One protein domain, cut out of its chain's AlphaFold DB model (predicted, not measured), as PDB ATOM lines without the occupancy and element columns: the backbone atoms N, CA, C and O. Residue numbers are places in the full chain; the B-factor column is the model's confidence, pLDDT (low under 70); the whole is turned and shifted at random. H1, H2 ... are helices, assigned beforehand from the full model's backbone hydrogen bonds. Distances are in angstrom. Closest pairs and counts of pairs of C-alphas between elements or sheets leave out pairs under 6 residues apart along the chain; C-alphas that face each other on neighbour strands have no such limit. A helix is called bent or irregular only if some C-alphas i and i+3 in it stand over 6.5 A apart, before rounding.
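What this domain is: This is residues 2 to 213 of the 426 residues of an uncharacterized protein of Thalassococcus profundi (UniProt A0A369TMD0). Helices set mostly crosswise to the long axis form an elongated body, with one up-and-down bundle of four, H3 to H6, each running against the one before it, and a second such bundle, H10 to H13, toward the other end. The shorter helices H7, H8 and H9 lie between, where the two bundles meet, and H1 packs on H3 at the far end from H13. The printed part has 212 residues with thirteen named helices, H1 to H13 along the chain, and no named strand; the class is all helix. It is compact, with a radius of gyration of the C-alphas of 18.7 A and spans of 56 by 36 by 31 A.

How they stand to each other: The longest helix, H13, residues 191 to 211, makes a hairpin with H12, residues 178 to 188, at a shallow tilt of 10 degrees; the closest C-alphas, of Gly 179 and Ala 201, are 4.3 A apart. H11, residues 159 to 171, touches H13, with the C-alphas of Gly 171 and Ala 200 closest at 4.7 A. H10, residues 131 to 142, makes a hairpin with H11, the C-alphas of Asp 135 and Ala 166 closest at 4.8 A. The hub is H6, residues 82 to 95, touching six helices. It and H10 only just touch, only at their ends, with 3 pairs of C-alphas within 8 A, those of Ala 94 and Leu 134 closest at 6.7 A. H8, residues 106 to 114, is about perpendicular to H6 at 85 degrees, with the C-alphas of Asp 86 and Ala 112 closest at 4.2 A. H6 also touches H7, residues 97 to 103, at Leu 93 and Phe 100, H9, residues 119 to 127, at Ala 94 and Phe 124, and H5, residues 64 to 75, at Val 71 and Trp 88, their closest C-alphas 5.5 A, 5.9 A and 6.0 A apart. H4, residues 48 to 61, makes a hairpin with H3, residues 29 to 42, the C-alphas of Pro 29 and Ser 61 closest at 5.2 A. H1, residues 2 to 11, touches H3 at Val 3 and Cys 35, the closest C-alphas, 6.1 A apart; H2, residues 20 to 24, is close to H3 but not clearly touching. Every O i to N i+4 pair is within hydrogen-bond range in H1 to H6 and H8 to H11, against 1 of 3 in H7, with 1 of 4 O i to N i+3 pairs, 5 of 7 in H12 and 15 of 17 in H13.

Where its parts are: H1 begins at C-alpha 2 (115.839, 198.551, 101.921), and H13, 31.0 A long, ends at C-alpha 211 (136.115, 165.583, 68.919). H6 spans 20.1 A, H3 and H4 19.9 A each, and H11 18.4 A. H13 is irregular, C-alphas 192 and 195 being 7.1 A apart; H7 and H12 are only just so, at 6.7 A for C-alphas 99 and 102 and 6.8 A for 184 and 187.

The domain as a whole: The C-alphas farthest apart, of Ala 12 and Phe 213, are 63.3 A apart. The printed part has no cut; the link from H10 to H11, residues 143 to 158, is long. Mean pLDDT of the printed part is 89.3, with residues 153 to 157, 210 and 212 to 213 under 70.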
ATOM      1  N   MET A   2     114.493 199.165 101.861       83.50
ATOM      2  CA  MET A   2     115.839 198.551 101.921       83.50
ATOM      3  C   MET A   2     116.957 199.423 101.313       83.50
ATOM      4  O   MET A   2     117.930 199.705 101.992       83.50
ATOM      5  N   VAL A   3     116.766 199.978 100.108       87.62
ATOM      6  CA  VAL A   3     117.726 200.942  99.512       87.62
ATOM      7  C   VAL A   3     117.930 202.180 100.397       87.62
ATOM      8  O   VAL A   3     119.040 202.662 100.558       87.62
ATOM      9  N   GLN A   4     116.859 202.668 101.035       89.19
ATOM     10  CA  GLN A   4     116.934 203.791 101.978       89.19
ATOM     11  C   GLN A   4     117.714 203.440 103.249       89.19
ATOM     12  O   GLN A   4     118.424 204.293 103.766       89.19
ATOM     13  N   TYR A   5     117.575 202.204 103.741       91.25
ATOM     14  CA  TYR A   5     118.359 201.699 104.865       91.25
ATOM     15  C   TYR A   5     119.850 201.678 104.516       91.25
ATOM     16  O   TYR A   5     120.627 202.296 105.235       91.25
ATOM     17  N   TRP A   6     120.232 201.076 103.384       93.88
ATOM     18  CA  TRP A   6     121.634 201.052 102.952       93.88
ATOM     19  C   TRP A   6     122.194 202.448 102.707       93.88
ATOM     20  O   TRP A   6     123.287 202.739 103.165       93.88
ATOM     21  N   ASN A   7     121.443 203.347 102.065       91.81
ATOM     22  CA  ASN A   7     121.902 204.725 101.880       91.81
ATOM     23  C   ASN A   7     122.184 205.422 103.219       91.81
ATOM     24  O   ASN A   7     123.220 206.063 103.350       91.81
ATOM     25  N   ALA A   8     121.308 205.260 104.217       92.69
ATOM     26  CA  ALA A   8     121.517 205.840 105.541       92.69
ATOM     27  C   ALA A   8     122.698 205.203 106.297       92.69
ATOM     28  O   ALA A   8     123.417 205.915 106.993       92.69
ATOM     29  N   ALA A   9     122.894 203.889 106.158       92.38
ATOM     30  CA  ALA A   9     124.012 203.142 106.736       92.38
ATOM     31  C   ALA A   9     125.360 203.583 106.135       92.38
ATOM     32  O   ALA A   9     126.271 203.986 106.856       92.38
ATOM     33  N   LEU A  10     125.442 203.644 104.804       93.75
ATOM     34  CA  LEU A  10     126.612 204.136 104.071       93.75
ATOM     35  C   LEU A  10     126.919 205.607 104.403       93.75
ATOM     36  O   LEU A  10     128.076 205.978 104.577       93.75
ATOM     37  N   ASP A  11     125.893 206.454 104.547       92.31
ATOM     38  CA  ASP A  11     126.065 207.853 104.976       92.31
ATOM     39  C   ASP A  11     126.549 207.968 106.432       92.31
ATOM     40  O   ASP A  11     127.185 208.960 106.799       92.31
ATOM     41  N   ALA A  12     126.262 206.960 107.262       93.12
ATOM     42  CA  ALA A  12     126.762 206.846 108.628       93.12
ATOM     43  C   ALA A  12     128.185 206.256 108.709       93.12
ATOM     44  O   ALA A  12     128.777 206.283 109.791       93.12
ATOM     45  N   GLY A  13     128.749 205.806 107.583       91.81
ATOM     46  CA  GLY A  13     130.122 205.316 107.470       91.81
ATOM     47  C   GLY A  13     130.269 203.798 107.370       91.81
ATOM     48  O   GLY A  13     131.400 203.326 107.465       91.81
ATOM     49  N   ASP A  14     129.177 203.053 107.183       92.69
ATOM     50  CA  ASP A  14     129.267 201.624 106.870       92.69
ATOM     51  C   ASP A  14     129.908 201.423 105.486       92.69
ATOM     52  O   ASP A  14     129.785 202.266 104.590       92.69
ATOM     53  N   ASP A  15     130.612 200.306 105.310       93.25
ATOM     54  CA  ASP A  15     131.344 199.969 104.087       93.25
ATOM     55  C   ASP A  15     130.746 198.777 103.322       93.25
ATOM     56  O   ASP A  15     131.228 198.447 102.234       93.25
ATOM     57  N   ASP A  16     129.668 198.176 103.831       92.94
ATOM     58  CA  ASP A  16     128.987 197.027 103.244       92.94
ATOM     59  C   ASP A  16     127.457 197.210 103.122       92.94
ATOM     60  O   ASP A  16     126.847 198.187 103.561       92.94
ATOM     61  N   LEU A  17     126.822 196.277 102.414       92.62
ATOM     62  CA  LEU A  17     125.377 196.156 102.257       92.62
ATOM     63  C   LEU A  17     124.854 195.115 103.232       92.62
ATOM     64  O   LEU A  17     124.533 193.971 102.885       92.62
ATOM     65  N   ASP A  18     124.742 195.555 104.474       91.12
ATOM     66  CA  ASP A  18     124.252 194.761 105.581       91.12
ATOM     67  C   ASP A  18     122.951 194.014 105.228       91.12
ATOM     68  O   ASP A  18     122.025 194.566 104.621       91.12
ATOM     69  N   ALA A  19     122.875 192.732 105.601       88.81
ATOM     70  CA  ALA A  19     121.722 191.859 105.351       88.81
ATOM     71  C   ALA A  19     121.353 191.605 103.864       88.81
ATOM     72  O   ALA A  19     120.301 191.010 103.600       88.81
ATOM     73  N   ILE A  20     122.208 191.950 102.887       90.00
ATOM     74  CA  ILE A  20     121.943 191.706 101.452       90.00
ATOM     75  C   ILE A  20     121.648 190.236 101.123       90.00
ATOM     76  O   ILE A  20     120.799 189.953 100.280       90.00
ATOM     77  N   HIS A  21     122.265 189.292 101.839       86.81
ATOM     78  CA  HIS A  21     122.048 187.857 101.637       86.81
ATOM     79  C   HIS A  21     120.582 187.433 101.854       86.81
ATOM     80  O   HIS A  21     120.090 186.531 101.175       86.81
ATOM     81  N   TYR A  22     119.842 188.097 102.754       88.56
ATOM     82  CA  TYR A  22     118.410 187.836 102.916       88.56
ATOM     83  C   TYR A  22     117.625 188.253 101.675       88.56
ATOM     84  O   TYR A  22     116.698 187.548 101.286       88.56
ATOM     85  N   LEU A  23     118.013 189.358 101.032       87.31
ATOM     86  CA  LEU A  23     117.392 189.819  99.796       87.31
ATOM     87  C   LEU A  23     117.718 188.886  98.622       87.31
ATOM     88  O   LEU A  23     116.808 188.487  97.898       87.31
ATOM     89  N   THR A  24     118.984 188.501  98.447       86.88
ATOM     90  CA  THR A  24     119.403 187.633  97.333       86.88
ATOM     91  C   THR A  24     118.888 186.201  97.476       86.88
ATOM     92  O   THR A  24     118.674 185.528  96.475       86.88
ATOM     93  N   SER A  25     118.627 185.739  98.704       86.88
ATOM     94  CA  SER A  25     118.035 184.417  98.970       86.88
ATOM     95  C   SER A  25     116.507 184.356  98.819       86.88
ATOM     96  O   SER A  25     115.932 183.271  98.872       86.88
ATOM     97  N   ALA A  26     115.828 185.495  98.639       80.62
ATOM     98  CA  ALA A  26     114.373 185.599  98.779       80.62
ATOM     99  C   ALA A  26     113.534 185.014  97.618       80.62
ATOM    100  O   ALA A  26     112.320 185.207  97.620       80.62
ATOM    101  N   ASP A  27     114.134 184.330  96.636       79.06
ATOM    102  CA  ASP A  27     113.477 183.840  95.403       79.06
ATOM    103  C   ASP A  27     112.628 184.923  94.695       79.06
ATOM    104  O   ASP A  27     111.512 184.694  94.233       79.06
ATOM    105  N   ARG A  28     113.136 186.167  94.688       86.56
ATOM    106  CA  ARG A  28     112.496 187.348  94.075       86.56
ATOM    107  C   ARG A  28     113.494 188.177  93.259       86.56
ATOM    108  O   ARG A  28     113.836 189.288  93.680       86.56
ATOM    109  N   PRO A  29     113.981 187.671  92.116       83.81
ATOM    110  CA  PRO A  29     115.039 188.319  91.340       83.81
ATOM    111  C   PRO A  29     114.664 189.732  90.867       83.81
ATOM    112  O   PRO A  29     115.520 190.613  90.846       83.81
ATOM    113  N   GLU A  30     113.386 190.007  90.594       87.31
ATOM    114  CA  GLU A  30     112.923 191.338  90.176       87.31
ATOM    115  C   GLU A  30     113.073 192.378  91.292       87.31
ATOM    116  O   GLU A  30     113.371 193.544  91.033       87.31
ATOM    117  N   LEU A  31     112.881 191.962  92.550       88.50
ATOM    118  CA  LEU A  31     113.067 192.836  93.707       88.50
ATOM    119  C   LEU A  31     114.553 193.136  93.928       88.50
ATOM    120  O   LEU A  31     114.894 194.287  94.196       88.50
ATOM    121  N   VAL A  32     115.419 192.123  93.785       89.06
ATOM    122  CA  VAL A  32     116.879 192.299  93.853       89.06
ATOM    123  C   VAL A  32     117.329 193.284  92.778       89.06
ATOM    124  O   VAL A  32     117.946 194.296  93.104       89.06
ATOM    125  N   SER A  33     116.931 193.041  91.528       88.25
ATOM    126  CA  SER A  33     117.274 193.879  90.379       88.25
ATOM    127  C   SER A  33     116.838 195.332  90.586       88.25
ATOM    128  O   SER A  33     117.658 196.246  90.497       88.25
ATOM    129  N   MET A  34     115.582 195.562  90.985       89.62
ATOM    130  CA  MET A  34     115.072 196.909  91.256       89.62
ATOM    131  C   MET A  34     115.860 197.623  92.367       89.62
ATOM    132  O   MET A  34     116.137 198.819  92.253       89.62
ATOM    133  N   CYS A  35     116.225 196.917  93.442       91.38
ATOM    134  CA  CYS A  35     117.022 197.497  94.520       91.38
ATOM    135  C   CYS A  35     118.454 197.824  94.078       91.38
ATOM    136  O   CYS A  35     118.943 198.902  94.414       91.38
ATOM    137  N   MET A  36     119.108 196.937  93.326       91.81
ATOM    138  CA  MET A  36     120.488 197.140  92.880       91.81
ATOM    139  C   MET A  36     120.601 198.229  91.810       91.81
ATOM    140  O   MET A  36     121.475 199.085  91.916       91.81
ATOM    141  N   VAL A  37     119.685 198.262  90.835       90.69
ATOM    142  CA  VAL A  37     119.624 199.329  89.819       90.69
ATOM    143  C   VAL A  37     119.399 200.689  90.475       90.69
ATOM    144  O   VAL A  37     120.069 201.654  90.121       90.69
ATOM    145  N   GLY A  38     118.485 200.772  91.450       90.00
ATOM    146  CA  GLY A  38     118.246 202.013  92.189       90.00
ATOM    147  C   GLY A  38     119.475 202.471  92.975       90.00
ATOM    148  O   GLY A  38     119.854 203.635  92.897       90.00
ATOM    149  N   LEU A  39     120.131 201.546  93.684       92.88
ATOM    150  CA  LEU A  39     121.309 201.854  94.491       92.88
ATOM    151  C   LEU A  39     122.509 202.275  93.630       92.88
ATOM    152  O   LEU A  39     123.060 203.350  93.847       92.88
ATOM    153  N   LEU A  40     122.899 201.460  92.645       92.81
ATOM    154  CA  LEU A  40     124.073 201.720  91.803       92.81
ATOM    155  C   LEU A  40     123.838 202.847  90.793       92.81
ATOM    156  O   LEU A  40     124.791 203.514  90.402       92.81
ATOM    157  N   GLY A  41     122.586 203.100  90.400       88.44
ATOM    158  CA  GLY A  41     122.232 204.253  89.574       88.44
ATOM    159  C   GLY A  41     122.406 205.586  90.308       88.44
ATOM    160  O   GLY A  41     122.874 206.556  89.716       88.44
ATOM    161  N   GLU A  42     122.070 205.646  91.601       88.62
ATOM    162  CA  GLU A  42     122.274 206.846  92.428       88.62
ATOM    163  C   GLU A  42     123.723 206.961  92.934       88.62
ATOM    164  O   GLU A  42     124.300 208.055  92.949       88.62
ATOM    165  N   ARG A  43     124.326 205.836  93.339       90.38
ATOM    166  CA  ARG A  43     125.647 205.758  93.981       90.38
ATOM    167  C   ARG A  43     126.509 204.652  93.352       90.38
ATOM    168  O   ARG A  43     126.693 203.607  93.962       90.38
ATOM    169  N   PRO A  44     127.087 204.862  92.161       90.69
ATOM    170  CA  PRO A  44     128.004 203.894  91.550       90.69
ATOM    171  C   PRO A  44     129.372 203.818  92.254       90.69
ATOM    172  O   PRO A  44     130.069 202.816  92.119       90.69
ATOM    173  N   GLY A  45     129.750 204.850  93.019       91.81
ATOM    174  CA  GLY A  45     130.967 204.897  93.835       91.81
ATOM    175  C   GLY A  45     130.743 204.432  95.275       91.81
ATOM    176  O   GLY A  45     131.007 205.185  96.211       91.81
ATOM    177  N   LEU A  46     130.193 203.228  95.465       93.56
ATOM    178  CA  LEU A  46     130.087 202.616  96.798       93.56
ATOM    179  C   LEU A  46     131.482 202.267  97.356       93.56
ATOM    180  O   LEU A  46     132.402 202.020  96.568       93.56
ATOM    181  N   PRO A  47     131.650 202.185  98.690       92.75
ATOM    182  CA  PRO A  47     132.824 201.551  99.290       92.75
ATOM    183  C   PRO A  47     133.062 200.154  98.701       92.75
ATOM    184  O   PRO A  47     132.108 199.464  98.338       92.75
ATOM    185  N   GLU A  48     134.324 199.731  98.591       89.81
ATOM    186  CA  GLU A  48     134.704 198.500  97.880       89.81
ATOM    187  C   GLU A  48     133.904 197.246  98.313       89.81
ATOM    188  O   GLU A  48     133.422 196.534  97.423       89.81
ATOM    189  N   PRO A  49     133.687 196.962  99.618       90.75
ATOM    190  CA  PRO A  49     132.918 195.787 100.034       90.75
ATOM    191  C   PRO A  49     131.455 195.854  99.573       90.75
ATOM    192  O   PRO A  49     130.957 194.904  98.959       90.75
ATOM    193  N   ALA A  50     130.791 196.993  99.787       93.38
ATOM    194  CA  ALA A  50     129.430 197.249  99.323       93.38
ATOM    195  C   ALA A  50     129.314 197.167  97.794       93.38
ATOM    196  O   ALA A  50     128.355 196.591  97.273       93.38
ATOM    197  N   LEU A  51     130.297 197.701  97.061       94.00
ATOM    198  CA  LEU A  51     130.314 197.668  95.600       94.00
ATOM    199  C   LEU A  51     130.410 196.232  95.079       94.00
ATOM    200  O   LEU A  51     129.632 195.846  94.206       94.00
ATOM    201  N   LYS A  52     131.308 195.414  95.641       91.31
ATOM    202  CA  LYS A  52     131.430 193.992  95.278       91.31
ATOM    203  C   LYS A  52     130.134 193.232  95.554       91.31
ATOM    204  O   LYS A  52     129.666 192.509  94.678       91.31
ATOM    205  N   GLN A  53     129.515 193.438  96.717       91.25
ATOM    206  CA  GLN A  53     128.231 192.813  97.058       91.25
ATOM    207  C   GLN A  53     127.114 193.217  96.087       91.25
ATOM    208  O   GLN A  53     126.364 192.357  95.618       91.25
ATOM    209  N   ALA A  54     127.025 194.506  95.748       92.75
ATOM    210  CA  ALA A  54     126.029 195.017  94.814       92.75
ATOM    211  C   ALA A  54     126.227 194.453  93.401       92.75
ATOM    212  O   ALA A  54     125.275 193.982  92.779       92.75
ATOM    213  N   ILE A  55     127.467 194.448  92.904       92.50
ATOM    214  CA  ILE A  55     127.807 193.907  91.584       92.50
ATOM    215  C   ILE A  55     127.528 192.397  91.527       92.50
ATOM    216  O   ILE A  55     126.941 191.929  90.552       92.50
ATOM    217  N   SER A  56     127.887 191.633  92.563       89.81
ATOM    218  CA  SER A  56     127.573 190.199  92.640       89.81
ATOM    219  C   SER A  56     126.064 189.940  92.629       89.81
ATOM    220  O   SER A  56     125.597 189.047  91.922       89.81
ATOM    221  N   ALA A  57     125.279 190.740  93.357       89.81
ATOM    222  CA  ALA A  57     123.820 190.652  93.324       89.81
ATOM    223  C   ALA A  57     123.253 191.024  91.942       89.81
ATOM    224  O   ALA A  57     122.309 190.384  91.471       89.81
ATOM    225  N   CYS A  58     123.846 192.011  91.263       89.88
ATOM    226  CA  CYS A  58     123.495 192.358  89.890       89.88
ATOM    227  C   CYS A  58     123.763 191.214  88.914       89.88
ATOM    228  O   CYS A  58     122.880 190.882  88.129       89.88
ATOM    229  N   ALA A  59     124.937 190.584  88.981       87.69
ATOM    230  CA  ALA A  59     125.302 189.479  88.093       87.69
ATOM    231  C   ALA A  59     124.303 188.307  88.172       87.69
ATOM    232  O   ALA A  59     124.058 187.637  87.174       87.69
ATOM    233  N   ALA A  60     123.685 188.091  89.339       85.06
ATOM    234  CA  ALA A  60     122.688 187.044  89.548       85.06
ATOM    235  C   ALA A  60     121.244 187.439  89.174       85.06
ATOM    236  O   ALA A  60     120.388 186.561  89.074       85.06
ATOM    237  N   SER A  61     120.935 188.734  89.023       86.62
ATOM    238  CA  SER A  61     119.545 189.222  88.919       86.62
ATOM    239  C   SER A  61     119.241 190.110  87.711       86.62
ATOM    240  O   SER A  61     118.066 190.295  87.389       86.62
ATOM    241  N   LEU A  62     120.255 190.663  87.044       87.25
ATOM    242  CA  LEU A  62     120.109 191.491  85.846       87.25
ATOM    243  C   LEU A  62     120.479 190.705  84.590       87.25
ATOM    244  O   LEU A  62     121.339 189.825  84.614       87.25
ATOM    245  N   ASP A  63     119.877 191.084  83.462       87.25
ATOM    246  CA  ASP A  63     120.382 190.648  82.167       87.25
ATOM    247  C   ASP A  63     121.674 191.402  81.776       87.25
ATOM    248  O   ASP A  63     121.999 192.479  82.289       87.25
ATOM    249  N   SER A  64     122.422 190.824  80.831       86.75
ATOM    250  CA  SER A  64     123.700 191.376  80.361       86.75
ATOM    251  C   SER A  64     123.569 192.802  79.805       86.75
ATOM    252  O   SER A  64     124.482 193.608  79.982       86.75
ATOM    253  N   SER A  65     122.442 193.154  79.175       89.56
ATOM    254  CA  SER A  65     122.238 194.490  78.604       89.56
ATOM    255  C   SER A  65     122.050 195.533  79.700       89.56
ATOM    256  O   SER A  65     122.696 196.578  79.660       89.56
ATOM    257  N   GLN A  66     121.201 195.248  80.687       90.25
ATOM    258  CA  GLN A  66     120.936 196.138  81.817       90.25
ATOM    259  C   GLN A  66     122.205 196.406  82.623       90.25
ATOM    260  O   GLN A  66     122.495 197.555  82.961       90.25
ATOM    261  N   LEU A  67     122.989 195.360  82.895       91.69
ATOM    262  CA  LEU A  67     124.243 195.508  83.623       91.69
ATOM    263  C   LEU A  67     125.291 196.278  82.807       91.69
ATOM    264  O   LEU A  67     126.014 197.095  83.368       91.69
ATOM    265  N   THR A  68     125.325 196.094  81.484       93.38
ATOM    266  CA  THR A  68     126.208 196.877  80.604       93.38
ATOM    267  C   THR A  68     125.854 198.369  80.634       93.38
ATOM    268  O   THR A  68     126.758 199.200  80.692       93.38
ATOM    269  N   GLU A  69     124.569 198.742  80.654       92.88
ATOM    270  CA  GLU A  69     124.184 200.157  80.787       92.88
ATOM    271  C   GLU A  69     124.603 200.751  82.138       92.88
ATOM    272  O   GLU A  69     125.100 201.875  82.180       92.88
ATOM    273  N   LEU A  70     124.474 199.995  83.236       93.44
ATOM    274  CA  LEU A  70     124.973 200.434  84.546       93.44
ATOM    275  C   LEU A  70     126.486 200.675  84.529       93.44
ATOM    276  O   LEU A  70     126.943 201.686  85.056       93.44
ATOM    277  N   VAL A  71     127.252 199.793  83.882       95.38
ATOM    278  CA  VAL A  71     128.702 199.970  83.709       95.38
ATOM    279  C   VAL A  71     129.010 201.253  82.940       95.38
ATOM    280  O   VAL A  71     129.889 202.006  83.350       95.38
ATOM    281  N   ARG A  72     128.293 201.535  81.843       94.88
ATOM    282  CA  ARG A  72     128.504 202.773  81.072       94.88
ATOM    283  C   ARG A  72     128.213 204.011  81.916       94.88
ATOM    284  O   ARG A  72     129.050 204.904  81.972       94.88
ATOM    285  N   LEU A  73     127.085 204.022  82.627       93.19
ATOM    286  CA  LEU A  73     126.714 205.120  83.522       93.19
ATOM    287  C   LEU A  73     127.740 205.340  84.639       93.19
ATOM    288  O   LEU A  73     128.020 206.483  84.989       93.19
ATOM    289  N   ALA A  74     128.297 204.262  85.196       94.38
ATOM    290  CA  ALA A  74     129.336 204.354  86.210       94.38
ATOM    291  C   ALA A  74     130.640 204.922  85.629       94.38
ATOM    292  O   ALA A  74     131.193 205.865  86.186       94.38
ATOM    293  N   LEU A  75     131.105 204.395  84.493       93.88
ATOM    294  CA  LEU A  75     132.372 204.799  83.870       93.88
ATOM    295  C   LEU A  75     132.348 206.199  83.236       93.88
ATOM    296  O   LEU A  75     133.414 206.753  82.984       93.88
ATOM    297  N   ASP A  76     131.168 206.770  82.987       92.38
ATOM    298  CA  ASP A  76     131.012 208.151  82.507       92.38
ATOM    299  C   ASP A  76     131.078 209.195  83.644       92.38
ATOM    300  O   ASP A  76     130.983 210.397  83.389       92.38
ATOM    301  N   ARG A  77     131.225 208.766  84.907       90.19
ATOM    302  CA  ARG A  77     131.399 209.669  86.050       90.19
ATOM    303  C   ARG A  77     132.864 209.994  86.316       90.19
ATOM    304  O   ARG A  77     133.711 209.112  86.382       90.19
ATOM    305  N   ASP A  78     133.114 211.264  86.617       88.94
ATOM    306  CA  ASP A  78     134.457 211.789  86.893       88.94
ATOM    307  C   ASP A  78     134.855 211.747  88.382       88.94
ATOM    308  O   ASP A  78     135.946 212.188  88.744       88.94
ATOM    309  N   ASP A  79     133.974 211.272  89.265       90.75
ATOM    310  CA  ASP A  79     134.155 211.310  90.723       90.75
ATOM    311  C   ASP A  79     134.301 209.929  91.376       90.75
ATOM    312  O   ASP A  79     134.247 209.820  92.600       90.75
ATOM    313  N   LEU A  80     134.504 208.884  90.570       92.81
ATOM    314  CA  LEU A  80     134.842 207.558  91.076       92.81
ATOM    315  C   LEU A  80     136.285 207.517  91.586       92.81
ATOM    316  O   LEU A  80     137.218 208.012  90.944       92.81
ATOM    317  N   GLU A  81     136.479 206.863  92.725       93.62
ATOM    318  CA  GLU A  81     137.810 206.532  93.219       93.62
ATOM    319  C   GLU A  81     138.457 205.444  92.354       93.62
ATOM    320  O   GLU A  81     137.788 204.706  91.626       93.62
ATOM    321  N   ARG A  82     139.787 205.325  92.432       92.00
ATOM    322  CA  ARG A  82     140.541 204.446  91.531       92.00
ATOM    323  C   ARG A  82     140.109 202.981  91.631       92.00
ATOM    324  O   ARG A  82     139.924 202.339  90.605       92.00
ATOM    325  N   GLU A  83     139.908 202.490  92.848       90.50
ATOM    326  CA  GLU A  83     139.507 201.105  93.126       90.50
ATOM    327  C   GLU A  83     138.105 200.792  92.569       90.50
ATOM    328  O   GLU A  83     137.869 199.714  92.024       90.50
ATOM    329  N   GLN A  84     137.190 201.765  92.622       94.00
ATOM    330  CA  GLN A  84     135.840 201.655  92.062       94.00
ATOM    331  C   GLN A  84     135.878 201.636  90.533       94.00
ATOM    332  O   GLN A  84     135.203 200.820  89.903       94.00
ATOM    333  N   LEU A  85     136.693 202.513  89.940       94.62
ATOM    334  CA  LEU A  85     136.953 202.552  88.501       94.62
ATOM    335  C   LEU A  85     137.495 201.211  88.004       94.62
ATOM    336  O   LEU A  85     136.967 200.671  87.036       94.62
ATOM    337  N   ASP A  86     138.486 200.643  88.692       95.00
ATOM    338  CA  ASP A  86     139.091 199.368  88.304       95.00
ATOM    339  C   ASP A  86     138.069 198.209  88.369       95.00
ATOM    340  O   ASP A  86     138.005 197.389  87.446       95.00
ATOM    341  N   LEU A  87     137.194 198.175  89.386       94.44
ATOM    342  CA  LEU A  87     136.092 197.202  89.466       94.44
ATOM    343  C   LEU A  87     135.069 197.372  88.333       94.44
ATOM    344  O   LEU A  87     134.703 196.389  87.686       94.44
ATOM    345  N   TRP A  88     134.620 198.596  88.052       95.94
ATOM    346  CA  TRP A  88     133.673 198.854  86.961       95.94
ATOM    347  C   TRP A  88     134.268 198.541  85.585       95.94
ATOM    348  O   TRP A  88     133.590 197.954  84.735       95.94
ATOM    349  N   SER A  89     135.548 198.852  85.380       95.88
ATOM    350  CA  SER A  89     136.295 198.479  84.178       95.88
ATOM    351  C   SER A  89     136.356 196.963  84.002       95.88
ATOM    352  O   SER A  89     136.146 196.480  82.887       95.88
ATOM    353  N   PHE A  90     136.575 196.195  85.076       95.44
ATOM    354  CA  PHE A  90     136.530 194.734  85.006       95.44
ATOM    355  C   PHE A  90     135.161 194.216  84.573       95.44
ATOM    356  O   PHE A  90     135.082 193.384  83.669       95.44
ATOM    357  N   VAL A  91     134.086 194.711  85.193       95.12
ATOM    358  CA  VAL A  91     132.719 194.288  84.855       95.12
ATOM    359  C   VAL A  91     132.421 194.579  83.381       95.12
ATOM    360  O   VAL A  91     131.890 193.717  82.682       95.12
ATOM    361  N   GLY A  92     132.840 195.743  82.873       95.00
ATOM    362  CA  GLY A  92     132.751 196.071  81.448       95.00
ATOM    363  C   GLY A  92     133.510 195.087  80.557       95.00
ATOM    364  O   GLY A  92     132.936 194.549  79.609       95.00
ATOM    365  N   LEU A  93     134.770 194.788  80.890       95.12
ATOM    366  CA  LEU A  93     135.585 193.805  80.163       95.12
ATOM    367  C   LEU A  93     134.974 192.403  80.185       95.12
ATOM    368  O   LEU A  93     135.069 191.686  79.192       95.12
ATOM    369  N   ALA A  94     134.352 191.995  81.288       94.00
ATOM    370  CA  ALA A  94     133.741 190.678  81.392       94.00
ATOM    371  C   ALA A  94     132.428 190.560  80.608       94.00
ATOM    372  O   ALA A  94     132.122 189.493  80.080       94.00
ATOM    373  N   LEU A  95     131.651 191.638  80.504       93.25
ATOM    374  CA  LEU A  95     130.381 191.631  79.772       93.25
ATOM    375  C   LEU A  95     130.566 191.841  78.269       93.25
ATOM    376  O   LEU A  95     129.866 191.213  77.472       93.25
ATOM    377  N   LYS A  96     131.473 192.742  77.886       93.88
ATOM    378  CA  LYS A  96     131.698 193.183  76.505       93.88
ATOM    379  C   LYS A  96     133.187 193.464  76.267       93.88
ATOM    380  O   LYS A  96     133.567 194.624  76.067       93.88
ATOM    381  N   PRO A  97     134.050 192.432  76.278       93.50
ATOM    382  CA  PRO A  97     135.488 192.622  76.091       93.50
ATOM    383  C   PRO A  97     135.807 193.357  74.782       93.50
ATOM    384  O   PRO A  97     136.691 194.205  74.764       93.50
ATOM    385  N   GLU A  98     135.044 193.109  73.716       92.31
ATOM    386  CA  GLU A  98     135.181 193.783  72.420       92.31
ATOM    387  C   GLU A  98     134.876 195.291  72.440       92.31
ATOM    388  O   GLU A  98     135.388 196.021  71.599       92.31
ATOM    389  N   GLU A  99     134.047 195.766  73.372       92.50
ATOM    390  CA  GLU A  99     133.681 197.185  73.486       92.50
ATOM    391  C   GLU A  99     134.630 197.926  74.431       92.50
ATOM    392  O   GLU A  99     135.034 199.058  74.164       92.50
ATOM    393  N   PHE A 100     134.965 197.297  75.558       93.62
ATOM    394  CA  PHE A 100     135.674 197.968  76.643       93.62
ATOM    395  C   PHE A 100     137.195 197.857  76.548       93.62
ATOM    396  O   PHE A 100     137.876 198.749  77.047       93.62
ATOM    397  N   ALA A 101     137.750 196.832  75.891       91.38
ATOM    398  CA  ALA A 101     139.203 196.663  75.813       91.38
ATOM    399  C   ALA A 101     139.911 197.873  75.183       91.38
ATOM    400  O   ALA A 101     140.895 198.360  75.733       91.38
ATOM    401  N   ASP A 102     139.360 198.409  74.092       91.00
ATOM    402  CA  ASP A 102     139.952 199.533  73.355       91.00
ATOM    403  C   ASP A 102     139.765 200.892  74.057       91.00
ATOM    404  O   ASP A 102     140.396 201.883  73.681       91.00
ATOM    405  N   ARG A 103     138.910 200.964  75.088       91.69
ATOM    406  CA  ARG A 103     138.669 202.191  75.868       91.69
ATOM    407  C   ARG A 103     139.739 202.440  76.928       91.69
ATOM    408  O   ARG A 103     139.834 203.559  77.432       91.69
ATOM    409  N   PHE A 104     140.516 201.423  77.289       93.12
ATOM    410  CA  PHE A 104     141.421 201.462  78.431       93.12
ATOM    411  C   PHE A 104     142.885 201.410  77.996       93.12
ATOM    412  O   PHE A 104     143.257 200.724  77.045       93.12
ATOM    413  N   SER A 105     143.753 202.128  78.716       94.38
ATOM    414  CA  SER A 105     145.196 201.963  78.533       94.38
ATOM    415  C   SER A 105     145.646 200.593  79.048       94.38
ATOM    416  O   SER A 105     144.996 199.999  79.902       94.38
ATOM    417  N   GLU A 106     146.808 200.098  78.613       92.31
ATOM    418  CA  GLU A 106     147.347 198.819  79.110       92.31
ATOM    419  C   GLU A 106     147.520 198.795  80.642       92.31
ATOM    420  O   GLU A 106     147.358 197.753  81.273       92.31
ATOM    421  N   ARG A 107     147.811 199.951  81.258       93.69
ATOM    422  CA  ARG A 107     147.892 200.087  82.719       93.69
ATOM    423  C   ARG A 107     146.516 199.978  83.380       93.69
ATOM    424  O   ARG A 107     146.416 199.385  84.448       93.69
ATOM    425  N   ASP A 108     145.485 200.545  82.761       94.50
ATOM    426  CA  ASP A 108     144.113 200.465  83.274       94.50
ATOM    427  C   ASP A 108     143.533 199.062  83.094       94.50
ATOM    428  O   ASP A 108     142.882 198.554  84.001       94.50
ATOM    429  N   LEU A 109     143.844 198.394  81.978       95.56
ATOM    430  CA  LEU A 109     143.495 196.989  81.763       95.56
ATOM    431  C   LEU A 109     144.113 196.092  82.834       95.56
ATOM    432  O   LEU A 109     143.428 195.240  83.385       95.56
ATOM    433  N   GLU A 110     145.396 196.275  83.151       95.38
ATOM    434  CA  GLU A 110     146.042 195.500  84.213       95.38
ATOM    435  C   GLU A 110     145.342 195.698  85.560       95.38
ATOM    436  O   GLU A 110     145.024 194.714  86.222       95.38
ATOM    437  N   ALA A 111     145.095 196.949  85.957       94.94
ATOM    438  CA  ALA A 111     144.454 197.256  87.231       94.94
ATOM    439  C   ALA A 111     143.039 196.662  87.308       94.94
ATOM    440  O   ALA A 111     142.713 195.982  88.280       94.94
ATOM    441  N   ALA A 112     142.250 196.806  86.241       95.25
ATOM    442  CA  ALA A 112     140.922 196.214  86.139       95.25
ATOM    443  C   ALA A 112     140.958 194.684  86.257       95.25
ATOM    444  O   ALA A 112     140.202 194.093  87.019       95.25
ATOM    445  N   LEU A 113     141.871 194.011  85.553       94.50
ATOM    446  CA  LEU A 113     141.971 192.550  85.593       94.50
ATOM    447  C   LEU A 113     142.395 191.993  86.963       94.50
ATOM    448  O   LEU A 113     142.134 190.821  87.226       94.50
ATOM    449  N   LEU A 114     143.044 192.805  87.803       92.75
ATOM    450  CA  LEU A 114     143.487 192.444  89.155       92.75
ATOM    451  C   LEU A 114     142.501 192.863  90.261       92.75
ATOM    452  O   LEU A 114     142.624 192.382  91.384       92.75
ATOM    453  N   ALA A 115     141.561 193.765  89.968       91.38
ATOM    454  CA  ALA A 115     140.609 194.303  90.939       91.38
ATOM    455  C   ALA A 115     139.618 193.274  91.525       91.38
ATOM    456  O   ALA A 115     139.373 193.302  92.737       91.38
ATOM    457  N   PRO A 116     139.007 192.371  90.733       86.81
ATOM    458  CA  PRO A 116     138.061 191.402  91.272       86.81
ATOM    459  C   PRO A 116     138.781 190.198  91.898       86.81
ATOM    460  O   PRO A 116     139.854 189.785  91.460       86.81
ATOM    461  N   ASN A 117     138.148 189.564  92.882       80.94
ATOM    462  CA  ASN A 117     138.613 188.308  93.469       80.94
ATOM    463  C   ASN A 117     137.440 187.389  93.845       80.94
ATOM    464  O   ASN A 117     136.282 187.817  93.866       80.94
ATOM    465  N   GLY A 118     137.752 186.117  94.110       80.00
ATOM    466  CA  GLY A 118     136.789 185.123  94.588       80.00
ATOM    467  C   GLY A 118     135.538 184.994  93.712       80.00
ATOM    468  O   GLY A 118     135.619 184.916  92.483       80.00
ATOM    469  N   ASP A 119     134.376 184.996  94.365       77.62
ATOM    470  CA  ASP A 119     133.070 184.684  93.770       77.62
ATOM    471  C   ASP A 119     132.678 185.615  92.612       77.62
ATOM    472  O   ASP A 119     132.020 185.191  91.661       77.62
ATOM    473  N   LEU A 120     133.110 186.880  92.648       84.31
ATOM    474  CA  LEU A 120     132.784 187.854  91.606       84.31
ATOM    475  C   LEU A 120     133.460 187.493  90.276       84.31
ATOM    476  O   LEU A 120     132.828 187.547  89.224       84.31
ATOM    477  N   VAL A 121     134.722 187.052  90.314       85.88
ATOM    478  CA  VAL A 121     135.439 186.590  89.113       85.88
ATOM    479  C   VAL A 121     134.757 185.367  88.515       85.88
ATOM    480  O   VAL A 121     134.619 185.277  87.294       85.88
ATOM    481  N   GLN A 122     134.335 184.426  89.363       85.00
ATOM    482  CA  GLN A 122     133.662 183.214  88.914       85.00
ATOM    483  C   GLN A 122     132.339 183.545  88.214       85.00
ATOM    484  O   GLN A 122     132.155 183.128  87.070       85.00
ATOM    485  N   ALA A 123     131.481 184.350  88.848       85.81
ATOM    486  CA  ALA A 123     130.186 184.737  88.290       85.81
ATOM    487  C   ALA A 123     130.332 185.371  86.896       85.81
ATOM    488  O   ALA A 123     129.653 184.976  85.950       85.81
ATOM    489  N   PHE A 124     131.278 186.301  86.743       90.31
ATOM    490  CA  PHE A 124     131.495 186.980  85.469       90.31
ATOM    491  C   PHE A 124     132.160 186.115  84.402       90.31
ATOM    492  O   PHE A 124     131.879 186.309  83.223       90.31
ATOM    493  N   ASN A 125     133.017 185.163  84.776       88.94
ATOM    494  CA  ASN A 125     133.566 184.208  83.813       88.94
ATOM    495  C   ASN A 125     132.470 183.297  83.246       88.94
ATOM    496  O   ASN A 125     132.469 183.040  82.045       88.94
ATOM    497  N   GLU A 126     131.544 182.831  84.089       85.94
ATOM    498  CA  GLU A 126     130.426 181.969  83.682       85.94
ATOM    499  C   GLU A 126     129.423 182.708  82.783       85.94
ATOM    500  O   GLU A 126     128.876 182.120  81.851       85.94
ATOM    501  N   SER A 127     129.212 184.007  83.020       85.06
ATOM    502  CA  SER A 127     128.304 184.837  82.220       85.06
ATOM    503  C   SER A 127     128.968 185.540  81.026       85.06
ATOM    504  O   SER A 127     128.280 186.242  80.283       85.06
ATOM    505  N   CYS A 128     130.290 185.428  80.855       89.19
ATOM    506  CA  CYS A 128     131.021 186.149  79.812       89.19
ATOM    507  C   CYS A 128     130.649 185.601  78.422       89.19
ATOM    508  O   CYS A 128     130.913 184.429  78.140       89.19
ATOM    509  N   PRO A 129     130.108 186.426  77.506       88.06
ATOM    510  CA  PRO A 129     129.711 185.951  76.179       88.06
ATOM    511  C   PRO A 129     130.906 185.575  75.294       88.06
ATOM    512  O   PRO A 129     130.742 184.845  74.320       88.06
ATOM    513  N   ASN A 130     132.101 186.087  75.603       92.44
ATOM    514  CA  ASN A 130     133.321 185.837  74.845       92.44
ATOM    515  C   ASN A 130     134.520 185.668  75.788       92.44
ATOM    516  O   ASN A 130     135.447 186.485  75.815       92.44
ATOM    517  N   ILE A 131     134.476 184.595  76.582       94.62
ATOM    518  CA  ILE A 131     135.516 184.274  77.564       94.62
ATOM    519  C   ILE A 131     136.898 184.112  76.917       94.62
ATOM    520  O   ILE A 131     137.893 184.532  77.497       94.62
ATOM    521  N   ASP A 132     136.958 183.611  75.680       95.31
ATOM    522  CA  ASP A 132     138.206 183.446  74.932       95.31
ATOM    523  C   ASP A 132     138.896 184.782  74.640       95.31
ATOM    524  O   ASP A 132     140.122 184.884  74.732       95.31
ATOM    525  N   LEU A 133     138.128 185.822  74.290       95.50
ATOM    526  CA  LEU A 133     138.679 187.161  74.092       95.50
ATOM    527  C   LEU A 133     139.127 187.774  75.421       95.50
ATOM    528  O   LEU A 133     140.208 188.360  75.485       95.50
ATOM    529  N   LEU A 134     138.346 187.603  76.489       95.88
ATOM    530  CA  LEU A 134     138.741 188.061  77.822       95.88
ATOM    531  C   LEU A 134     140.036 187.380  78.293       95.88
ATOM    532  O   LEU A 134     140.932 188.042  78.819       95.88
ATOM    533  N   ASP A 135     140.175 186.076  78.064       96.88
ATOM    534  CA  ASP A 135     141.381 185.320  78.399       96.88
ATOM    535  C   ASP A 135     142.569 185.700  77.506       96.88
ATOM    536  O   ASP A 135     143.690 185.825  78.004       96.88
ATOM    537  N   HIS A 136     142.341 186.010  76.229       97.00
ATOM    538  CA  HIS A 136     143.366 186.611  75.372       97.00
ATOM    539  C   HIS A 136     143.874 187.951  75.939       97.00
ATOM    540  O   HIS A 136     145.086 188.179  76.005       97.00
ATOM    541  N   ILE A 137     142.972 188.826  76.397       96.56
ATOM    542  CA  ILE A 137     143.330 190.109  77.025       96.56
ATOM    543  C   ILE A 137     144.110 189.866  78.326       96.56
ATOM    544  O   ILE A 137     145.186 190.432  78.508       96.56
ATOM    545  N   ARG A 138     143.646 188.953  79.191       96.31
ATOM    546  CA  ARG A 138     144.354 188.568  80.428       96.31
ATOM    547  C   ARG A 138     145.788 188.132  80.161       96.31
ATOM    548  O   ARG A 138     146.706 188.630  80.809       96.31
ATOM    549  N   ILE A 139     145.993 187.238  79.194       97.56
ATOM    550  CA  ILE A 139     147.326 186.727  78.850       97.56
ATOM    551  C   ILE A 139     148.196 187.845  78.266       97.56
ATOM    552  O   ILE A 139     149.332 188.021  78.700       97.56
ATOM    553  N   SER A 140     147.671 188.620  77.315       96.69
ATOM    554  CA  SER A 140     148.433 189.672  76.627       96.69
ATOM    555  C   SER A 140     148.835 190.841  77.530       96.69
ATOM    556  O   SER A 140     149.879 191.448  77.295       96.69
ATOM    557  N   VAL A 141     148.050 191.151  78.565       96.62
ATOM    558  CA  VAL A 141     148.335 192.244  79.507       96.62
ATOM    559  C   VAL A 141     149.165 191.743  80.689       96.62
ATOM    560  O   VAL A 141     150.265 192.238  80.939       96.62
ATOM    561  N   LEU A 142     148.675 190.732  81.411       96.56
ATOM    562  CA  LEU A 142     149.313 190.269  82.646       96.56
ATOM    563  C   LEU A 142     150.536 189.384  82.366       96.56
ATOM    564  O   LEU A 142     151.528 189.458  83.091       96.56
ATOM    565  N   GLY A 143     150.530 188.603  81.283       96.19
ATOM    566  CA  GLY A 143     151.640 187.710  80.933       96.19
ATOM    567  C   GLY A 143     152.951 188.442  80.633       96.19
ATOM    568  O   GLY A 143     154.023 187.859  80.768       96.19
ATOM    569  N   LYS A 144     152.898 189.733  80.280       95.38
ATOM    570  CA  LYS A 144     154.087 190.586  80.100       95.38
ATOM    571  C   LYS A 144     154.778 190.956  81.411       95.38
ATOM    572  O   LYS A 144     155.970 191.247  81.410       95.38
ATOM    573  N   ARG A 145     154.019 191.034  82.507       92.81
ATOM    574  CA  ARG A 145     154.466 191.618  83.784       92.81
ATOM    575  C   ARG A 145     154.681 190.578  84.870       92.81
ATOM    576  O   ARG A 145     155.534 190.768  85.735       92.81
ATOM    577  N   TYR A 146     153.917 189.492  84.827       93.94
ATOM    578  CA  TYR A 146     153.960 188.429  85.818       93.94
ATOM    579  C   TYR A 146     154.624 187.192  85.226       93.94
ATOM    580  O   TYR A 146     154.225 186.710  84.170       93.94
ATOM    581  N   GLN A 147     155.624 186.665  85.928       93.44
ATOM    582  CA  GLN A 147     156.287 185.408  85.580       93.44
ATOM    583  C   GLN A 147     155.465 184.212  86.063       93.44
ATOM    584  O   GLN A 147     154.796 184.300  87.096       93.44
ATOM    585  N   ALA A 148     155.558 183.091  85.351       90.81
ATOM    586  CA  ALA A 148     154.969 181.834  85.794       90.81
ATOM    587  C   ALA A 148     155.632 181.357  87.096       90.81
ATOM    588  O   ALA A 148     156.858 181.401  87.232       90.81
ATOM    589  N   ARG A 149     154.830 180.882  88.054       85.88
ATOM    590  CA  ARG A 149     155.318 180.308  89.318       85.88
ATOM    591  C   ARG A 149     154.785 178.898  89.513       85.88
ATOM    592  O   ARG A 149     153.621 178.618  89.244       85.88
ATOM    593  N   ASP A 150     155.609 178.016  90.065       71.44
ATOM    594  CA  ASP A 150     155.220 176.619  90.303       71.44
ATOM    595  C   ASP A 150     154.014 176.485  91.249       71.44
ATOM    596  O   ASP A 150     153.240 175.539  91.141       71.44
ATOM    597  N   ASN A 151     153.815 177.454  92.148       73.88
ATOM    598  CA  ASN A 151     152.733 177.470  93.133       73.88
ATOM    599  C   ASN A 151     151.487 178.262  92.704       73.88
ATOM    600  O   ASN A 151     150.593 178.465  93.525       73.88
ATOM    601  N   ASP A 152     151.392 178.697  91.445       74.19
ATOM    602  CA  ASP A 152     150.224 179.431  90.933       74.19
ATOM    603  C   ASP A 152     148.911 178.637  91.080       74.19
ATOM    604  O   ASP A 152     147.841 179.230  91.156       74.19
ATOM    605  N   TRP A 153     148.975 177.301  91.179       63.56
ATOM    606  CA  TRP A 153     147.807 176.455  91.466       63.56
ATOM    607  C   TRP A 153     147.188 176.702  92.854       63.56
ATOM    608  O   TRP A 153     146.077 176.254  93.110       63.56
ATOM    609  N   TRP A 154     147.915 177.357  93.769       60.88
ATOM    610  CA  TRP A 154     147.511 177.579  95.163       60.88
ATOM    611  C   TRP A 154     147.022 179.015  95.400       60.88
ATOM    612  O   TRP A 154     146.273 179.269  96.339       60.88
ATOM    613  N   HIS A 155     147.432 179.955  94.544       64.25
ATOM    614  CA  HIS A 155     147.072 181.370  94.620       64.25
ATOM    615  C   HIS A 155     146.569 181.858  93.255       64.25
ATOM    616  O   HIS A 155     147.262 182.593  92.552       64.25
ATOM    617  N   SER A 156     145.354 181.440  92.884       66.00
ATOM    618  CA  SER A 156     144.713 181.792  91.607       66.00
ATOM    619  C   SER A 156     144.455 183.288  91.430       66.00
ATOM    620  O   SER A 156     144.333 183.747  90.299       66.00
ATOM    621  N   ASP A 157     144.396 184.035  92.532       67.81
ATOM    622  CA  ASP A 157     143.925 185.424  92.548       67.81
ATOM    623  C   ASP A 157     145.043 186.437  92.246       67.81
ATOM    624  O   ASP A 157     144.786 187.616  92.025       67.81
ATOM    625  N   GLY A 158     146.305 185.994  92.229       82.94
ATOM    626  CA  GLY A 158     147.431 186.827  91.807       82.94
ATOM    627  C   GLY A 158     147.554 186.904  90.283       82.94
ATOM    628  O   GLY A 158     147.107 186.010  89.570       82.94
ATOM    629  N   GLY A 159     148.253 187.922  89.767       89.25
ATOM    630  CA  GLY A 159     148.426 188.120  88.319       89.25
ATOM    631  C   GLY A 159     148.954 186.892  87.562       89.25
ATOM    632  O   GLY A 159     148.458 186.583  86.483       89.25
ATOM    633  N   SER A 160     149.893 186.131  88.139       92.38
ATOM    634  CA  SER A 160     150.375 184.870  87.548       92.38
ATOM    635  C   SER A 160     149.319 183.754  87.576       92.38
ATOM    636  O   SER A 160     149.156 183.036  86.589       92.38
ATOM    637  N   GLY A 161     148.540 183.649  88.655       91.00
ATOM    638  CA  GLY A 161     147.406 182.725  88.764       91.00
ATOM    639  C   GLY A 161     146.332 182.997  87.707       91.00
ATOM    640  O   GLY A 161     145.889 182.070  87.024       91.00
ATOM    641  N   ILE A 162     146.002 184.272  87.484       92.94
ATOM    642  CA  ILE A 162     145.041 184.704  86.459       92.94
ATOM    643  C   ILE A 162     145.526 184.322  85.057       92.94
ATOM    644  O   ILE A 162     144.752 183.757  84.280       92.94
ATOM    645  N   VAL A 163     146.800 184.574  84.732       95.56
ATOM    646  CA  VAL A 163     147.384 184.192  83.431       95.56
ATOM    647  C   VAL A 163     147.330 182.682  83.234       95.56
ATOM    648  O   VAL A 163     146.899 182.214  82.180       95.56
ATOM    649  N   ARG A 164     147.711 181.902  84.250       93.81
ATOM    650  CA  ARG A 164     147.671 180.438  84.177       93.81
ATOM    651  C   ARG A 164     146.260 179.917  83.929       93.81
ATOM    652  O   ARG A 164     146.074 179.075  83.052       93.81
ATOM    653  N   ALA A 165     145.278 180.429  84.667       92.38
ATOM    654  CA  ALA A 165     143.883 180.042  84.503       92.38
ATOM    655  C   ALA A 165     143.344 180.426  83.114       92.38
ATOM    656  O   ALA A 165     142.632 179.636  82.497       92.38
ATOM    657  N   ALA A 166     143.726 181.596  82.592       95.31
ATOM    658  CA  ALA A 166     143.364 182.035  81.245       95.31
ATOM    659  C   ALA A 166     143.979 181.141  80.153       95.31
ATOM    660  O   ALA A 166     143.287 180.753  79.218       95.31
ATOM    661  N   ILE A 167     145.251 180.740  80.291       96.19
ATOM    662  CA  ILE A 167     145.899 179.789  79.367       96.19
ATOM    663  C   ILE A 167     145.161 178.444  79.368       96.19
ATOM    664  O   ILE A 167     144.929 177.869  78.305       96.19
ATOM    665  N   GLN A 168     144.785 177.943  80.547       94.19
ATOM    666  CA  GLN A 168     144.067 176.674  80.683       94.19
ATOM    667  C   GLN A 168     142.672 176.731  80.057       94.19
ATOM    668  O   GLN A 168     142.327 175.835  79.290       94.19
ATOM    669  N   ARG A 169     141.891 177.782  80.338       94.81
ATOM    670  CA  ARG A 169     140.558 177.966  79.744       94.81
ATOM    671  C   ARG A 169     140.628 178.118  78.230       94.81
ATOM    672  O   ARG A 169     139.914 177.406  77.536       94.81
ATOM    673  N   LEU A 170     141.541 178.945  77.718       95.06
ATOM    674  CA  LEU A 170     141.704 179.122  76.276       95.06
ATOM    675  C   LEU A 170     142.175 177.825  75.592       95.06
ATOM    676  O   LEU A 170     141.716 177.504  74.502       95.06
ATOM    677  N   GLY A 171     143.034 177.026  76.238       90.50
ATOM    678  CA  GLY A 171     143.400 175.690  75.748       90.50
ATOM    679  C   GLY A 171     142.234 174.692  75.772       90.50
ATOM    680  O   GLY A 171     142.135 173.822  74.907       90.50
ATOM    681  N   ALA A 172     141.318 174.839  76.727       92.31
ATOM    682  CA  ALA A 172     140.105 174.036  76.839       92.31
ATOM    683  C   ALA A 172     138.932 174.558  75.990       92.31
ATOM    684  O   ALA A 172     137.879 173.921  76.003       92.31
ATOM    685  N   SER A 173     139.093 175.663  75.252       93.31
ATOM    686  CA  SER A 173     138.050 176.234  74.392       93.31
ATOM    687  C   SER A 173     137.613 175.269  73.279       93.31
ATOM    688  O   SER A 173     138.367 174.381  72.866       93.31
ATOM    689  N   ASP A 174     136.374 175.424  72.812       89.25
ATOM    690  CA  ASP A 174     135.817 174.755  71.623       89.25
ATOM    691  C   ASP A 174     136.153 175.513  70.320       89.25
ATOM    692  O   ASP A 174     135.917 175.013  69.219       89.25
ATOM    693  N   ALA A 175     136.695 176.734  70.413       88.69
ATOM    694  CA  ALA A 175     137.057 177.532  69.249       88.69
ATOM    695  C   ALA A 175     138.236 176.898  68.499       88.69
ATOM    696  O   ALA A 175     139.312 176.696  69.056       88.69
ATOM    697  N   THR A 176     138.060 176.642  67.201       86.31
ATOM    698  CA  THR A 176     139.043 175.924  66.368       86.31
ATOM    699  C   THR A 176     140.388 176.641  66.218       86.31
ATOM    700  O   THR A 176     141.382 176.014  65.853       86.31
ATOM    701  N   ASP A 177     140.442 177.947  66.488       87.06
ATOM    702  CA  ASP A 177     141.638 178.779  66.382       87.06
ATOM    703  C   ASP A 177     142.305 179.091  67.737       87.06
ATOM    704  O   ASP A 177     143.345 179.758  67.757       87.06
ATOM    705  N   ALA A 178     141.778 178.597  68.864       91.06
ATOM    706  CA  ALA A 178     142.279 178.936  70.200       91.06
ATOM    707  C   ALA A 178     143.746 178.517  70.411       91.06
ATOM    708  O   ALA A 178     144.558 179.295  70.926       91.06
ATOM    709  N   GLY A 179     144.129 177.333  69.921       85.94
ATOM    710  CA  GLY A 179     145.521 176.869  69.949       85.94
ATOM    711  C   GLY A 179     146.484 177.773  69.165       85.94
ATOM    712  O   GLY A 179     147.606 178.021  69.610       85.94
ATOM    713  N   GLU A 180     146.052 178.324  68.027       87.81
ATOM    714  CA  GLU A 180     146.857 179.269  67.238       87.81
ATOM    715  C   GLU A 180     146.928 180.652  67.896       87.81
ATOM    716  O   GLU A 180     147.984 181.290  67.885       87.81
ATOM    717  N   ARG A 181     145.844 181.111  68.535       94.69
ATOM    718  CA  ARG A 181     145.851 182.346  69.343       94.69
ATOM    719  C   ARG A 181     146.855 182.256  70.489       94.69
ATOM    720  O   ARG A 181     147.628 183.191  70.687       94.69
ATOM    721  N   LEU A 182     146.896 181.120  71.186       94.62
ATOM    722  CA  LEU A 182     147.880 180.835  72.232       94.62
ATOM    723  C   LEU A 182     149.317 180.926  71.696       94.62
ATOM    724  O   LEU A 182     150.137 181.661  72.247       94.62
ATOM    725  N   LYS A 183     149.619 180.262  70.574       90.38
ATOM    726  CA  LYS A 183     150.955 180.320  69.950       90.38
ATOM    727  C   LYS A 183     151.362 181.740  69.547       90.38
ATOM    728  O   LYS A 183     152.519 182.109  69.732       90.38
ATOM    729  N   LYS A 184     150.426 182.549  69.038       95.88
ATOM    730  CA  LYS A 184     150.672 183.961  68.688       95.88
ATOM    731  C   LYS A 184     150.960 184.837  69.907       95.88
ATOM    732  O   LYS A 184     151.710 185.801  69.780       95.88
ATOM    733  N   LEU A 185     150.400 184.503  71.069       96.69
ATOM    734  CA  LEU A 185     150.658 185.211  72.323       96.69
ATOM    735  C   LEU A 185     152.020 184.861  72.931       96.69
ATOM    736  O   LEU A 185     152.638 185.733  73.534       96.69
ATOM    737  N   ALA A 186     152.520 183.636  72.737       93.75
ATOM    738  CA  ALA A 186     153.782 183.163  73.320       93.75
ATOM    739  C   ALA A 186     154.978 184.138  73.204       93.75
ATOM    740  O   ALA A 186     155.628 184.372  74.220       93.75
ATOM    741  N   PRO A 187     155.285 184.744  72.036       95.75
ATOM    742  CA  PRO A 187     156.408 185.679  71.918       95.75
ATOM    743  C   PRO A 187     156.154 187.062  72.542       95.75
ATOM    744  O   PRO A 187     157.075 187.872  72.604       95.75
ATOM    745  N   THR A 188     154.919 187.369  72.950       95.75
ATOM    746  CA  THR A 188     154.521 188.692  73.468       95.75
ATOM    747  C   THR A 188     154.534 188.790  74.991       95.75
ATOM    748  O   THR A 188     154.425 189.892  75.521       95.75
ATOM    749  N   VAL A 189     154.665 187.657  75.684       96.94
ATOM    750  CA  VAL A 189     154.636 187.541  77.147       96.94
ATOM    751  C   VAL A 189     156.009 187.138  77.690       96.94
ATOM    752  O   VAL A 189     156.925 186.832  76.925       96.94
ATOM    753  N   ASP A 190     156.171 187.140  79.012       97.25
ATOM    754  CA  ASP A 190     157.395 186.660  79.649       97.25
ATOM    755  C   ASP A 190     157.694 185.202  79.246       97.25
ATOM    756  O   ASP A 190     156.803 184.349  79.185       97.25
ATOM    757  N   ALA A 191     158.969 184.907  78.977       94.31
ATOM    758  CA  ALA A 191     159.415 183.616  78.453       94.31
ATOM    759  C   ALA A 191     159.070 182.424  79.365       94.31
ATOM    760  O   ALA A 191     158.969 181.294  78.880       94.31
ATOM    761  N   SER A 192     158.847 182.659  80.663       93.81
ATOM    762  CA  SER A 192     158.391 181.635  81.611       93.81
ATOM    763  C   SER A 192     157.035 181.014  81.238       93.81
ATOM    764  O   SER A 192     156.771 179.871  81.609       93.81
ATOM    765  N   TRP A 193     156.201 181.696  80.444       94.88
ATOM    766  CA  TRP A 193     154.912 181.171  79.974       94.88
ATOM    767  C   TRP A 193     155.009 180.250  78.757       94.88
ATOM    768  O   TRP A 193     154.071 179.494  78.501       94.88
ATOM    769  N   ALA A 194     156.126 180.258  78.023       88.69
ATOM    770  CA  ALA A 194     156.306 179.450  76.816       88.69
ATOM    771  C   ALA A 194     155.962 177.952  76.996       88.69
ATOM    772  O   ALA A 194     155.182 177.440  76.188       88.69
ATOM    773  N   PRO A 195     156.450 177.234  78.034       84.12
ATOM    774  CA  PRO A 195     156.085 175.829  78.235       84.12
ATOM    775  C   PRO A 195     154.593 175.635  78.546       84.12
ATOM    776  O   PRO A 195     153.989 174.676  78.067       84.12
ATOM    777  N   HIS A 196     153.975 176.552  79.295       89.62
ATOM    778  CA  HIS A 196     152.550 176.487  79.637       89.62
ATOM    779  C   HIS A 196     151.660 176.705  78.410       89.62
ATOM    780  O   HIS A 196     150.707 175.958  78.197       89.62
ATOM    781  N   ILE A 197     152.006 177.687  77.576       90.12
ATOM    782  CA  ILE A 197     151.300 177.986  76.328       90.12
ATOM    783  C   ILE A 197     151.457 176.836  75.328       90.12
ATOM    784  O   ILE A 197     150.474 176.418  74.718       90.12
ATOM    785  N   ALA A 198     152.668 176.285  75.184       78.88
ATOM    786  CA  ALA A 198     152.916 175.141  74.309       78.88
ATOM    787  C   ALA A 198     152.109 173.907  74.744       78.88
ATOM    788  O   ALA A 198     151.504 173.243  73.902       78.88
ATOM    789  N   HIS A 199     152.056 173.633  76.050       81.00
ATOM    790  CA  HIS A 199     151.253 172.548  76.604       81.00
ATOM    791  C   HIS A 199     149.754 172.750  76.341       81.00
ATOM    792  O   HIS A 199     149.110 171.854  75.802       81.00
ATOM    793  N   ALA A 200     149.209 173.932  76.640       87.50
ATOM    794  CA  ALA A 200     147.794 174.228  76.414       87.50
ATOM    795  C   ALA A 200     147.405 174.154  74.927       87.50
ATOM    796  O   ALA A 200     146.367 173.591  74.590       87.50
ATOM    797  N   ALA A 201     148.258 174.645  74.022       82.81
ATOM    798  CA  ALA A 201     148.029 174.528  72.583       82.81
ATOM    799  C   ALA A 201     148.082 173.065  72.097       82.81
ATOM    800  O   ALA A 201     147.332 172.689  71.193       82.81
ATOM    801  N   ALA A 202     148.944 172.230  72.687       72.06
ATOM    802  CA  ALA A 202     149.012 170.802  72.379       72.06
ATOM    803  C   ALA A 202     147.776 170.040  72.884       72.06
ATOM    804  O   ALA A 202     147.227 169.227  72.136       72.06
ATOM    805  N   GLU A 203     147.307 170.333  74.102       80.38
ATOM    806  CA  GLU A 203     146.069 169.764  74.652       80.38
ATOM    807  C   GLU A 203     144.844 170.186  73.841       80.38
ATOM    808  O   GLU A 203     144.016 169.340  73.510       80.38
ATOM    809  N   HIS A 204     144.767 171.451  73.423       84.12
ATOM    810  CA  HIS A 204     143.715 171.923  72.526       84.12
ATOM    811  C   HIS A 204     143.714 171.153  71.196       84.12
ATOM    812  O   HIS A 204     142.688 170.644  70.749       84.12
ATOM    813  N   ALA A 205     144.891 170.990  70.580       73.94
ATOM    814  CA  ALA A 205     145.021 170.214  69.352       73.94
ATOM    815  C   ALA A 205     144.639 168.738  69.557       73.94
ATOM    816  O   ALA A 205     144.118 168.111  68.637       73.94
ATOM    817  N   ARG A 206     144.897 168.164  70.739       72.50
ATOM    818  CA  ARG A 206     144.442 166.813  71.095       72.50
ATOM    819  C   ARG A 206     142.922 166.756  71.206       72.50
ATOM    820  O   ARG A 206     142.328 165.905  70.556       72.50
ATOM    821  N   LYS A 207     142.308 167.688  71.933       84.88
ATOM    822  CA  LYS A 207     140.853 167.796  72.084       84.88
ATOM    823  C   LYS A 207     140.143 167.889  70.731       84.88
ATOM    824  O   LYS A 207     139.260 167.085  70.469       84.88
ATOM    825  N   LEU A 208     140.584 168.781  69.840       78.94
ATOM    826  CA  LEU A 208     139.996 168.894  68.499       78.94
ATOM    827  C   LEU A 208     140.109 167.586  67.703       78.94
ATOM    828  O   LEU A 208     139.190 167.234  66.969       78.94
ATOM    829  N   ARG A 209     141.215 166.842  67.852       70.88
ATOM    830  CA  ARG A 209     141.359 165.516  67.227       70.88
ATOM    831  C   ARG A 209     140.409 164.487  67.831       70.88
ATOM    832  O   ARG A 209     139.875 163.684  67.075       70.88
ATOM    833  N   ASP A 210     140.215 164.508  69.146       69.88
ATOM    834  CA  ASP A 210     139.312 163.600  69.858       69.88
ATOM    835  C   ASP A 210     137.836 163.905  69.526       69.88
ATOM    836  O   ASP A 210     137.034 162.989  69.384       69.88
ATOM    837  N   GLU A 211     137.470 165.172  69.326       71.81
ATOM    838  CA  GLU A 211     136.115 165.583  68.919       71.81
ATOM    839  C   GLU A 211     135.829 165.310  67.440       71.81
ATOM    840  O   GLU A 211     134.717 164.934  67.069       71.81
ATOM    841  N   GLN A 212     136.839 165.459  66.581       63.34
ATOM    842  CA  GLN A 212     136.755 165.083  65.167       63.34
ATOM    843  C   GLN A 212     136.885 163.567  64.959       63.34
ATOM    844  O   GLN A 212     136.654 163.069  63.852       63.34
ATOM    845  N   PHE A 213     137.240 162.816  66.005       56.19
ATOM    846  CA  PHE A 213     137.296 161.367  65.951       56.19
ATOM    847  C   PHE A 213     135.879 160.794  65.872       56.19
ATOM    848  O   PHE A 213     135.127 160.746  66.842       56.19
TER     849      PHE A 213